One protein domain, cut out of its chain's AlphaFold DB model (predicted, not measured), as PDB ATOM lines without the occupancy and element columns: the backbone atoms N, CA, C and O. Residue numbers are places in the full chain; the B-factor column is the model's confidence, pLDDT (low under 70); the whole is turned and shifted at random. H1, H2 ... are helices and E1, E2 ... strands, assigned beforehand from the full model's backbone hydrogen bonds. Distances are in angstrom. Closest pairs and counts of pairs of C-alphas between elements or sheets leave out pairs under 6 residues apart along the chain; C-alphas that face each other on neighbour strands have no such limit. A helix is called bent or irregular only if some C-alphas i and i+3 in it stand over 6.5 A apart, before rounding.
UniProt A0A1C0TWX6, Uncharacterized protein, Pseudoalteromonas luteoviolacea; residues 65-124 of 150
ATOM      1  N   SER A  65      26.147  39.088 -44.571       76.31
ATOM      2  CA  SER A  65      26.479  39.353 -45.969       76.31
ATOM      3  C   SER A  65      26.975  40.788 -46.174       76.31
ATOM      4  O   SER A  65      26.800  41.664 -45.324       76.31
ATOM      5  N   LYS A  66      27.524  41.070 -47.360       80.38
ATOM      6  CA  LYS A  66      27.853  42.447 -47.762       80.38
ATOM      7  C   LYS A  66      26.632  43.370 -47.754       80.38
ATOM      8  O   LYS A  66      26.779  44.536 -47.401       80.38
ATOM      9  N   ASN A  67      25.450  42.864 -48.113       83.50
ATOM     10  CA  ASN A  67      24.220  43.656 -48.110       83.50
ATOM     11  C   ASN A  67      23.807  44.011 -46.685       83.50
ATOM     12  O   ASN A  67      23.709  45.193 -46.372       83.50
ATOM     13  N   THR A  68      23.653  43.011 -45.815       85.00
ATOM     14  CA  THR A  68      23.276  43.233 -44.414       85.00
ATOM     15  C   THR A  68      24.299  44.132 -43.707       85.00
ATOM     16  O   THR A  68      23.919  45.071 -43.012       85.00
ATOM     17  N   ASN A  69      25.600  43.933 -43.951       82.31
ATOM     18  CA  ASN A  69      26.643  44.828 -43.439       82.31
ATOM     19  C   ASN A  69      26.498  46.267 -43.947       82.31
ATOM     20  O   ASN A  69      26.626  47.204 -43.161       82.31
ATOM     21  N   SER A  70      26.206  46.457 -45.236       84.50
ATOM     22  CA  SER A  70      26.004  47.793 -45.812       84.50
ATOM     23  C   SER A  70      24.772  48.480 -45.220       84.50
ATOM     24  O   SER A  70      24.830  49.664 -44.911       84.50
ATOM     25  N   GLU A  71      23.670  47.753 -45.012       88.69
ATOM     26  CA  GLU A  71      22.466  48.283 -44.359       88.69
ATOM     27  C   GLU A  71      22.755  48.736 -42.924       88.69
ATOM     28  O   GLU A  71      22.387  49.848 -42.542       88.69
ATOM     29  N   LEU A  72      23.461  47.907 -42.146       86.69
ATOM     30  CA  LEU A  72      23.871  48.262 -40.787       86.69
ATOM     31  C   LEU A  72      24.792  49.488 -40.794       86.69
ATOM     32  O   LEU A  72      24.581  50.419 -40.019       86.69
ATOM     33  N   PHE A  73      25.788  49.526 -41.681       83.12
ATOM     34  CA  PHE A  73      26.709  50.656 -41.796       83.12
ATOM     35  C   PHE A  73      25.989  51.958 -42.178       83.12
ATOM     36  O   PHE A  73      26.251  53.006 -41.582       83.12
ATOM     37  N   ASN A  74      25.049  51.893 -43.123       86.25
ATOM     38  CA  ASN A  74      24.244  53.040 -43.539       86.25
ATOM     39  C   ASN A  74      23.383  53.563 -42.386       86.25
ATOM     40  O   ASN A  74      23.381  54.766 -42.138       86.25
ATOM     41  N   PHE A  75      22.745  52.676 -41.613       89.94
ATOM     42  CA  PHE A  75      21.970  53.071 -40.433       89.94
ATOM     43  C   PHE A  75      22.796  53.925 -39.461       89.94
ATOM     44  O   PHE A  75      22.335  54.963 -38.978       89.94
ATOM     45  N   TYR A  76      24.030  53.511 -39.168       85.38
ATOM     46  CA  TYR A  76      24.890  54.274 -38.268       85.38
ATOM     47  C   TYR A  76      25.457  55.539 -38.911       85.38
ATOM     48  O   TYR A  76      25.581  56.548 -38.223       85.38
ATOM     49  N   SER A  77      25.762  55.510 -40.209       83.69
ATOM     50  CA  SER A  77      26.221  56.692 -40.947       83.69
ATOM     51  C   SER A  77      25.161  57.795 -40.951       83.69
ATOM     52  O   SER A  77      25.484  58.958 -40.718       83.69
ATOM     53  N   ASP A  78      23.886  57.430 -41.106       87.69
ATOM     54  CA  ASP A  78      22.757  58.364 -41.043       87.69
ATOM     55  C   ASP A  78      22.558  58.939 -39.631       87.69
ATOM     56  O   ASP A  78      22.209  60.108 -39.463       87.69
ATOM     57  N   LYS A  79      22.791  58.127 -38.591       88.81
ATOM     58  CA  LYS A  79      22.692  58.552 -37.183       88.81
ATOM     59  C   LYS A  79      23.869  59.409 -36.725       88.81
ATOM     60  O   LYS A  79      23.691  60.272 -35.864       88.81
ATOM     61  N   PHE A  80      25.053  59.179 -37.282       84.88
ATOM     62  CA  PHE A  80      26.300  59.837 -36.901       84.88
ATOM     63  C   PHE A  80      27.012  60.430 -38.135       84.88
ATOM     64  O   PHE A  80      28.143  60.054 -38.438       84.88
ATOM     65  N   PRO A  81      26.396  61.398 -38.844       75.94
ATOM     66  CA  PRO A  81      26.885  61.890 -40.141       75.94
ATOM     67  C   PRO A  81      28.209  62.664 -40.059       75.94
ATOM     68  O   PRO A  81      28.932  62.805 -41.043       75.94
ATOM     69  N   TYR A  82      28.558  63.166 -38.873       74.38
ATOM     70  CA  TYR A  82      29.831  63.847 -38.596       74.38
ATOM     71  C   TYR A  82      31.027  62.890 -38.612       74.38
ATOM     72  O   TYR A  82      32.174  63.314 -38.447       74.38
ATOM     73  N   TRP A  83      30.771  61.597 -38.771       67.06
ATOM     74  CA  TRP A  83      31.700  60.573 -38.383       67.06
ATOM     75  C   TRP A  83      32.256  59.830 -39.599       67.06
ATOM     76  O   TRP A  83      31.557  59.120 -40.314       67.06
ATOM     77  N   LYS A  84      33.547  60.054 -39.872       59.31
ATOM     78  CA  LYS A  84      34.229  59.660 -41.115       59.31
ATOM     79  C   LYS A  84      35.015  58.350 -40.973       59.31
ATOM     80  O   LYS A  84      36.226  58.338 -41.169       59.31
ATOM     81  N   GLY A  85      34.314  57.253 -40.684       58.91
ATOM     82  CA  GLY A  85      34.716  55.961 -41.252       58.91
ATOM     83  C   GLY A  85      35.391  54.909 -40.370       58.91
ATOM     84  O   GLY A  85      36.119  54.101 -40.930       58.91
ATOM     85  N   ASP A  86      35.171  54.847 -39.049       67.81
ATOM     86  CA  ASP A  86      35.718  53.712 -38.269       67.81
ATOM     87  C   ASP A  86      34.936  53.245 -37.015       67.81
ATOM     88  O   ASP A  86      35.514  53.244 -35.926       67.81
ATOM     89  N   LEU A  87      33.630  52.880 -37.124       67.62
ATOM     90  CA  LEU A  87      32.617  52.859 -36.008       67.62
ATOM     91  C   LEU A  87      33.019  51.929 -34.860       67.62
ATOM     92  O   LEU A  87      32.552  52.063 -33.730       67.62
ATOM     93  N   THR A  88      33.998  51.085 -35.161       63.56
ATOM     94  CA  THR A  88      34.815  50.270 -34.275       63.56
ATOM     95  C   THR A  88      35.349  51.000 -33.042       63.56
ATOM     96  O   THR A  88      35.390  50.405 -31.963       63.56
ATOM     97  N   LYS A  89      35.721  52.280 -33.162       70.44
ATOM     98  CA  LYS A  89      36.349  53.042 -32.072       70.44
ATOM     99  C   LYS A  89      35.365  53.578 -31.044       70.44
ATOM    100  O   LYS A  89      35.785  53.936 -29.950       70.44
ATOM    101  N   GLU A  90      34.072  53.580 -31.357       75.62
ATOM    102  CA  GLU A  90      33.037  54.156 -30.496       75.62
ATOM    103  C   GLU A  90      31.951  53.131 -30.148       75.62
ATOM    104  O   GLU A  90      30.760  53.359 -30.373       75.62
ATOM    105  N   PRO A  91      32.315  51.983 -29.540       75.88
ATOM    106  CA  PRO A  91      31.365  50.909 -29.264       75.88
ATOM    107  C   PRO A  91      30.217  51.354 -28.348       75.88
ATOM    108  O   PRO A  91      29.152  50.741 -28.354       75.88
ATOM    109  N   HIS A  92      30.419  52.417 -27.567       81.31
ATOM    110  CA  HIS A  92      29.411  52.997 -26.688       81.31
ATOM    111  C   HIS A  92      28.288  53.729 -27.443       81.31
ATOM    112  O   HIS A  92      27.185  53.825 -26.917       81.31
ATOM    113  N   LEU A  93      28.540  54.207 -28.668       79.75
ATOM    114  CA  LEU A  93      27.522  54.807 -29.541       79.75
ATOM    115  C   LEU A  93      26.767  53.742 -30.335       79.75
ATOM    116  O   LEU A  93      25.574  53.874 -30.599       79.75
ATOM    117  N   VAL A  94      27.471  52.674 -30.705       79.75
ATOM    118  CA  VAL A  94      26.958  51.651 -31.614       79.75
ATOM    119  C   VAL A  94      26.124  50.602 -30.875       79.75
ATOM    120  O   VAL A  94      24.999  50.308 -31.277       79.75
ATOM    121  N   LYS A  95      26.625  50.073 -29.747       83.69
ATOM    122  CA  LYS A  95      25.949  49.010 -28.978       83.69
ATOM    123  C   LYS A  95      24.507  49.350 -28.577       83.69
ATOM    124  O   LYS A  95      23.653  48.487 -28.776       83.69
ATOM    125  N   PRO A  96      24.191  50.551 -28.049       88.25
ATOM    126  CA  PRO A  96      22.826  50.858 -27.614       88.25
ATOM    127  C   PRO A  96      21.801  50.864 -28.750       88.25
ATOM    128  O   PRO A  96      20.624  50.628 -28.509       88.25
ATOM    129  N   LEU A  97      22.245  51.121 -29.983       89.62
ATOM    130  CA  LEU A  97      21.377  51.242 -31.154       89.62
ATOM    131  C   LEU A  97      21.347  49.973 -32.010       89.62
ATOM    132  O   LEU A  97      20.639  49.935 -33.013       89.62
ATOM    133  N   PHE A  98      22.083  48.928 -31.630       88.88
ATOM    134  CA  PHE A  98      22.227  47.743 -32.468       88.88
ATOM    135  C   PHE A  98      20.908  47.044 -32.773       88.88
ATOM    136  O   PHE A  98      20.675  46.652 -33.912       88.88
ATOM    137  N   VAL A  99      20.022  46.918 -31.786       91.62
ATOM    138  CA  VAL A  99      18.711  46.297 -32.007       91.62
ATOM    139  C   VAL A  99      17.893  47.094 -33.029       91.62
ATOM    140  O   VAL A  99      17.227  46.497 -33.873       91.62
ATOM    141  N   ASP A 100      17.976  48.423 -33.004       94.00
ATOM    142  CA  ASP A 100      17.289  49.280 -33.974       94.00
ATOM    143  C   ASP A 100      17.935  49.190 -35.362       94.00
ATOM    144  O   ASP A 100      17.225  49.093 -36.366       94.00
ATOM    145  N   ALA A 101      19.268  49.132 -35.417       91.38
ATOM    146  CA  ALA A 101      20.014  48.912 -36.651       91.38
ATOM    147  C   ALA A 101      19.632  47.571 -37.289       91.38
ATOM    148  O   ALA A 101      19.238  47.537 -38.454       91.38
ATOM    149  N   LEU A 102      19.638  46.480 -36.516       91.38
ATOM    150  CA  LEU A 102      19.218  45.159 -36.976       91.38
ATOM    151  C   LEU A 102      17.781  45.197 -37.499       91.38
ATOM    152  O   LEU A 102      17.528  44.714 -38.600       91.38
ATOM    153  N   LYS A 103      16.855  45.834 -36.773       94.00
ATOM    154  CA  LYS A 103      15.451  45.974 -37.192       94.00
ATOM    155  C   LYS A 103      15.275  46.720 -38.518       94.00
ATOM    156  O   LYS A 103      14.265  46.518 -39.198       94.00
ATOM    157  N   SER A 104      16.233  47.567 -38.895       93.06
ATOM    158  CA  SER A 104      16.217  48.279 -40.175       93.06
ATOM    159  C   SER A 104      16.642  47.416 -41.369       93.06
ATOM    160  O   SER A 104      16.226  47.721 -42.491       93.06
ATOM    161  N   THR A 105      17.381  46.326 -41.139       91.06
ATOM    162  CA  THR A 105      17.899  45.442 -42.198       91.06
ATOM    163  C   THR A 105      16.793  44.676 -42.918       91.06
ATOM    164  O   THR A 105      15.749  44.341 -42.342       91.06
ATOM    165  N   THR A 106      17.037  44.351 -44.184       91.75
ATOM    166  CA  THR A 106      16.173  43.457 -44.961       91.75
ATOM    167  C   THR A 106      16.151  42.059 -44.342       91.75
ATOM    168  O   THR A 106      15.074  41.476 -44.213       91.75
ATOM    169  N   LEU A 107      17.297  41.567 -43.850       89.19
ATOM    170  CA  LEU A 107      17.417  40.288 -43.140       89.19
ATOM    171  C   LEU A 107      16.392  40.163 -42.002       89.19
ATOM    172  O   LEU A 107      15.609  39.211 -41.961       89.19
ATOM    173  N   TYR A 108      16.358  41.141 -41.092       92.19
ATOM    174  CA  TYR A 108      15.425  41.122 -39.968       92.19
ATOM    175  C   TYR A 108      13.970  41.226 -40.423       92.19
ATOM    176  O   TYR A 108      13.106  40.507 -39.917       92.19
ATOM    177  N   LYS A 109      13.676  42.125 -41.368       94.44
ATOM    178  CA  LYS A 109      12.310  42.327 -41.875       94.44
ATOM    179  C   LYS A 109      11.760  41.042 -42.492       94.44
ATOM    180  O   LYS A 109      10.624  40.670 -42.190       94.44
ATOM    181  N   THR A 110      12.573  40.345 -43.280       92.31
ATOM    182  CA  THR A 110      12.229  39.051 -43.876       92.31
ATOM    183  C   THR A 110      12.042  37.976 -42.812       92.31
ATOM    184  O   THR A 110      11.006  37.311 -42.804       92.31
ATOM    185  N   LEU A 111      12.971  37.849 -41.861       92.25
ATOM    186  CA  LEU A 111      12.856  36.880 -40.768       92.25
ATOM    187  C   LEU A 111      11.581  37.098 -39.941       92.25
ATOM    188  O   LEU A 111      10.830  36.159 -39.695       92.25
ATOM    189  N   ASN A 112      11.300  38.340 -39.545       95.06
ATOM    190  CA  ASN A 112      10.108  38.692 -38.777       95.06
ATOM    191  C   ASN A 112       8.818  38.396 -39.557       95.06
ATOM    192  O   ASN A 112       7.852  37.893 -38.985       95.06
ATOM    193  N   ARG A 113       8.793  38.676 -40.867       94.81
ATOM    194  CA  ARG A 113       7.664  38.323 -41.739       94.81
ATOM    195  C   ARG A 113       7.439  36.808 -41.762       94.81
ATOM    196  O   ARG A 113       6.327  36.368 -41.484       94.81
ATOM    197  N   LEU A 114       8.484  36.020 -42.013       92.62
ATOM    198  CA  LEU A 114       8.403  34.555 -42.082       92.62
ATOM    199  C   LEU A 114       8.014  33.921 -40.736       92.62
ATOM    200  O   LEU A 114       7.217  32.983 -40.696       92.62
ATOM    201  N   LEU A 115       8.521  34.451 -39.620       92.38
ATOM    202  CA  LEU A 115       8.112  34.036 -38.275       92.38
ATOM    203  C   LEU A 115       6.616  34.287 -38.044       92.38
ATOM    204  O   LEU A 115       5.917  33.388 -37.578       92.38
ATOM    205  N   LYS A 116       6.106  35.462 -38.433       93.44
ATOM    206  CA  LYS A 116       4.676  35.796 -38.341       93.44
ATOM    207  C   LYS A 116       3.801  34.901 -39.205       93.44
ATOM    208  O   LYS A 116       2.769  34.438 -38.729       93.44
ATOM    209  N   GLU A 117       4.221  34.609 -40.433       92.12
ATOM    210  CA  GLU A 117       3.537  33.659 -41.323       92.12
ATOM    211  C   GLU A 117       3.462  32.250 -40.710       92.12
ATOM    212  O   GLU A 117       2.494  31.524 -40.928       92.12
ATOM    213  N   ASN A 118       4.431  31.888 -39.864       89.00
ATOM    214  CA  ASN A 118       4.444  30.640 -39.096       89.00
ATOM    215  C   ASN A 118       3.748  30.742 -37.722       89.00
ATOM    216  O   ASN A 118       3.795  29.800 -36.922       89.00
ATOM    217  N   GLY A 119       3.080  31.864 -37.442       92.38
ATOM    218  CA  GLY A 119       2.323  32.095 -36.214       92.38
ATOM    219  C   GLY A 119       3.178  32.454 -35.000       92.38
ATOM    220  O   GLY A 119       2.759  32.172 -33.881       92.38
ATOM    221  N   TYR A 120       4.360  33.044 -35.194       93.69
ATOM    222  CA  TYR A 120       5.232  33.526 -34.119       93.69
ATOM    223  C   TYR A 120       5.314  35.054 -34.090       93.69
ATOM    224  O   TYR A 120       5.185  35.729 -35.110       93.69
ATOM    225  N   HIS A 121       5.598  35.602 -32.916       94.75
ATOM    226  CA  HIS A 121       6.020  36.985 -32.724       94.75
ATOM    227  C   HIS A 121       7.358  37.024 -31.982       94.75
ATOM    228  O   HIS A 121       7.706  36.093 -31.256       94.75
ATOM    229  N   ILE A 122       8.115  38.099 -32.199       95.31
ATOM    230  CA  ILE A 122       9.404  38.343 -31.547       95.31
ATOM    231  C   ILE A 122       9.146  39.103 -30.241       95.31
ATOM    232  O   ILE A 122       8.605  40.208 -30.283       95.31
ATOM    233  N   ASN A 123       9.552  38.525 -29.111       93.94
ATOM    234  CA  ASN A 123       9.435  39.121 -27.776       93.94
ATOM    235  C   ASN A 123      10.620  40.024 -27.456       93.94
ATOM    236  O   ASN A 123      10.457  41.149 -26.985       93.94
ATOM    237  N   ASN A 124      11.821  39.514 -27.712       94.69
ATOM    238  CA  ASN A 124      13.056  40.152 -27.300       94.69
ATOM    239  C   ASN A 124      14.182  39.864 -28.293       94.69
ATOM    240  O   ASN A 124      14.177  38.852 -28.995       94.69
TER     241      ASN A 124
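What this domain is: This is residues 65 to 124 of the 150 residues of an uncharacterized protein of Pseudoalteromonas luteoviolacea (UniProt A0A1C0TWX6). This is a loose, drawn-out model in which two helices, H1 and H2, pack on each other at a steep angle, joined by a long loop, while H3 turns off from the end of H2 as an arm leading away from that pair. At the far end of the arm the chain folds back, and the short strand E1 returns beside the last part of H3, making an open V with it; residues 114 to 119, at the tip of the arm, stick out. The printed part has 60 residues with three named helices and one named strand, in the order H1, H2, H3, E1; the class is mostly helix, and E1 pairs with no named strand. The whole is loose, with a radius of gyration of the C-alphas of 13.5 A, and elongated, spanning 42 by 22 by 16 A along its three main axes.

How they stand to each other: H1, residues 66 to 79, is the first helix of the printed part. It touches H2, residues 91 to 104, with residues 71 to 76 alone; the closest C-alphas of the two are those of Leu 72 and Ala 101, 5.7 A apart. Their lines stand at a steep tilt of 62 degrees, opposite ways, and their centres are 10.5 A apart. H2 is irregular: its C-alphas 96 and 99 are 7.6 A apart, where about 5 A would be found in a regular helix, and its line is a rough one. H3, residues 106 to 117, follows after a tight link of 1 residue. H2 and H3 are close but not clearly touching, with 2 pairs of C-alphas within 8 A, the closest being those of Leu 102 and Tyr 108 at 6.3 A; they run the same way at a steep tilt of 49 degrees. H1 and H3 only just touch, with 3 pairs of C-alphas within 8 A, through residues 68 to 71 of H1 and 106 to 107 of H3. The closest C-alphas of that pair are those of Thr 68 and Leu 107, 6.7 A apart, and the lines are about perpendicular at 74 degrees. E1, residues 120 to 124, follows H3 after a tight link of 2 residues; the closest C-alphas of H3 and E1 are those of Leu 115 and His 121, 6.6 A apart. E1 is apart from H1 and from H2. In H1 and H3 every pair of O i and N i+4 is within hydrogen-bond range; in H2 it is 6 of 10.

Where its parts are: H1 begins at C-alpha 66, at (27.853, 42.447, -47.762), and measures 19.9 A from first to last C-alpha. H2 begins at C-alpha 91, at (31.365, 50.909, -29.264), and measures 18.9 A. H3 measures 16.4 A from C-alpha 106 to C-alpha 117. E1 measures 12.3 A and ends at C-alpha 124, at (13.056, 40.152, -27.300).

The domain as a whole: The two C-alphas farthest apart are those of Lys 84 and Gly 119, at 42.4 A, while the first and last printed C-alphas, of Ser 65 and Asn 124, are 23.0 A apart. The printed part has no cut. The link from H1 to H2, with 11 residues, is long. Residues 114 to 119, of which 114 to 117 belong to H3, stand free. The mean pLDDT of the printed part is 85.3; residues 83 to 88, within the long link, are under 70.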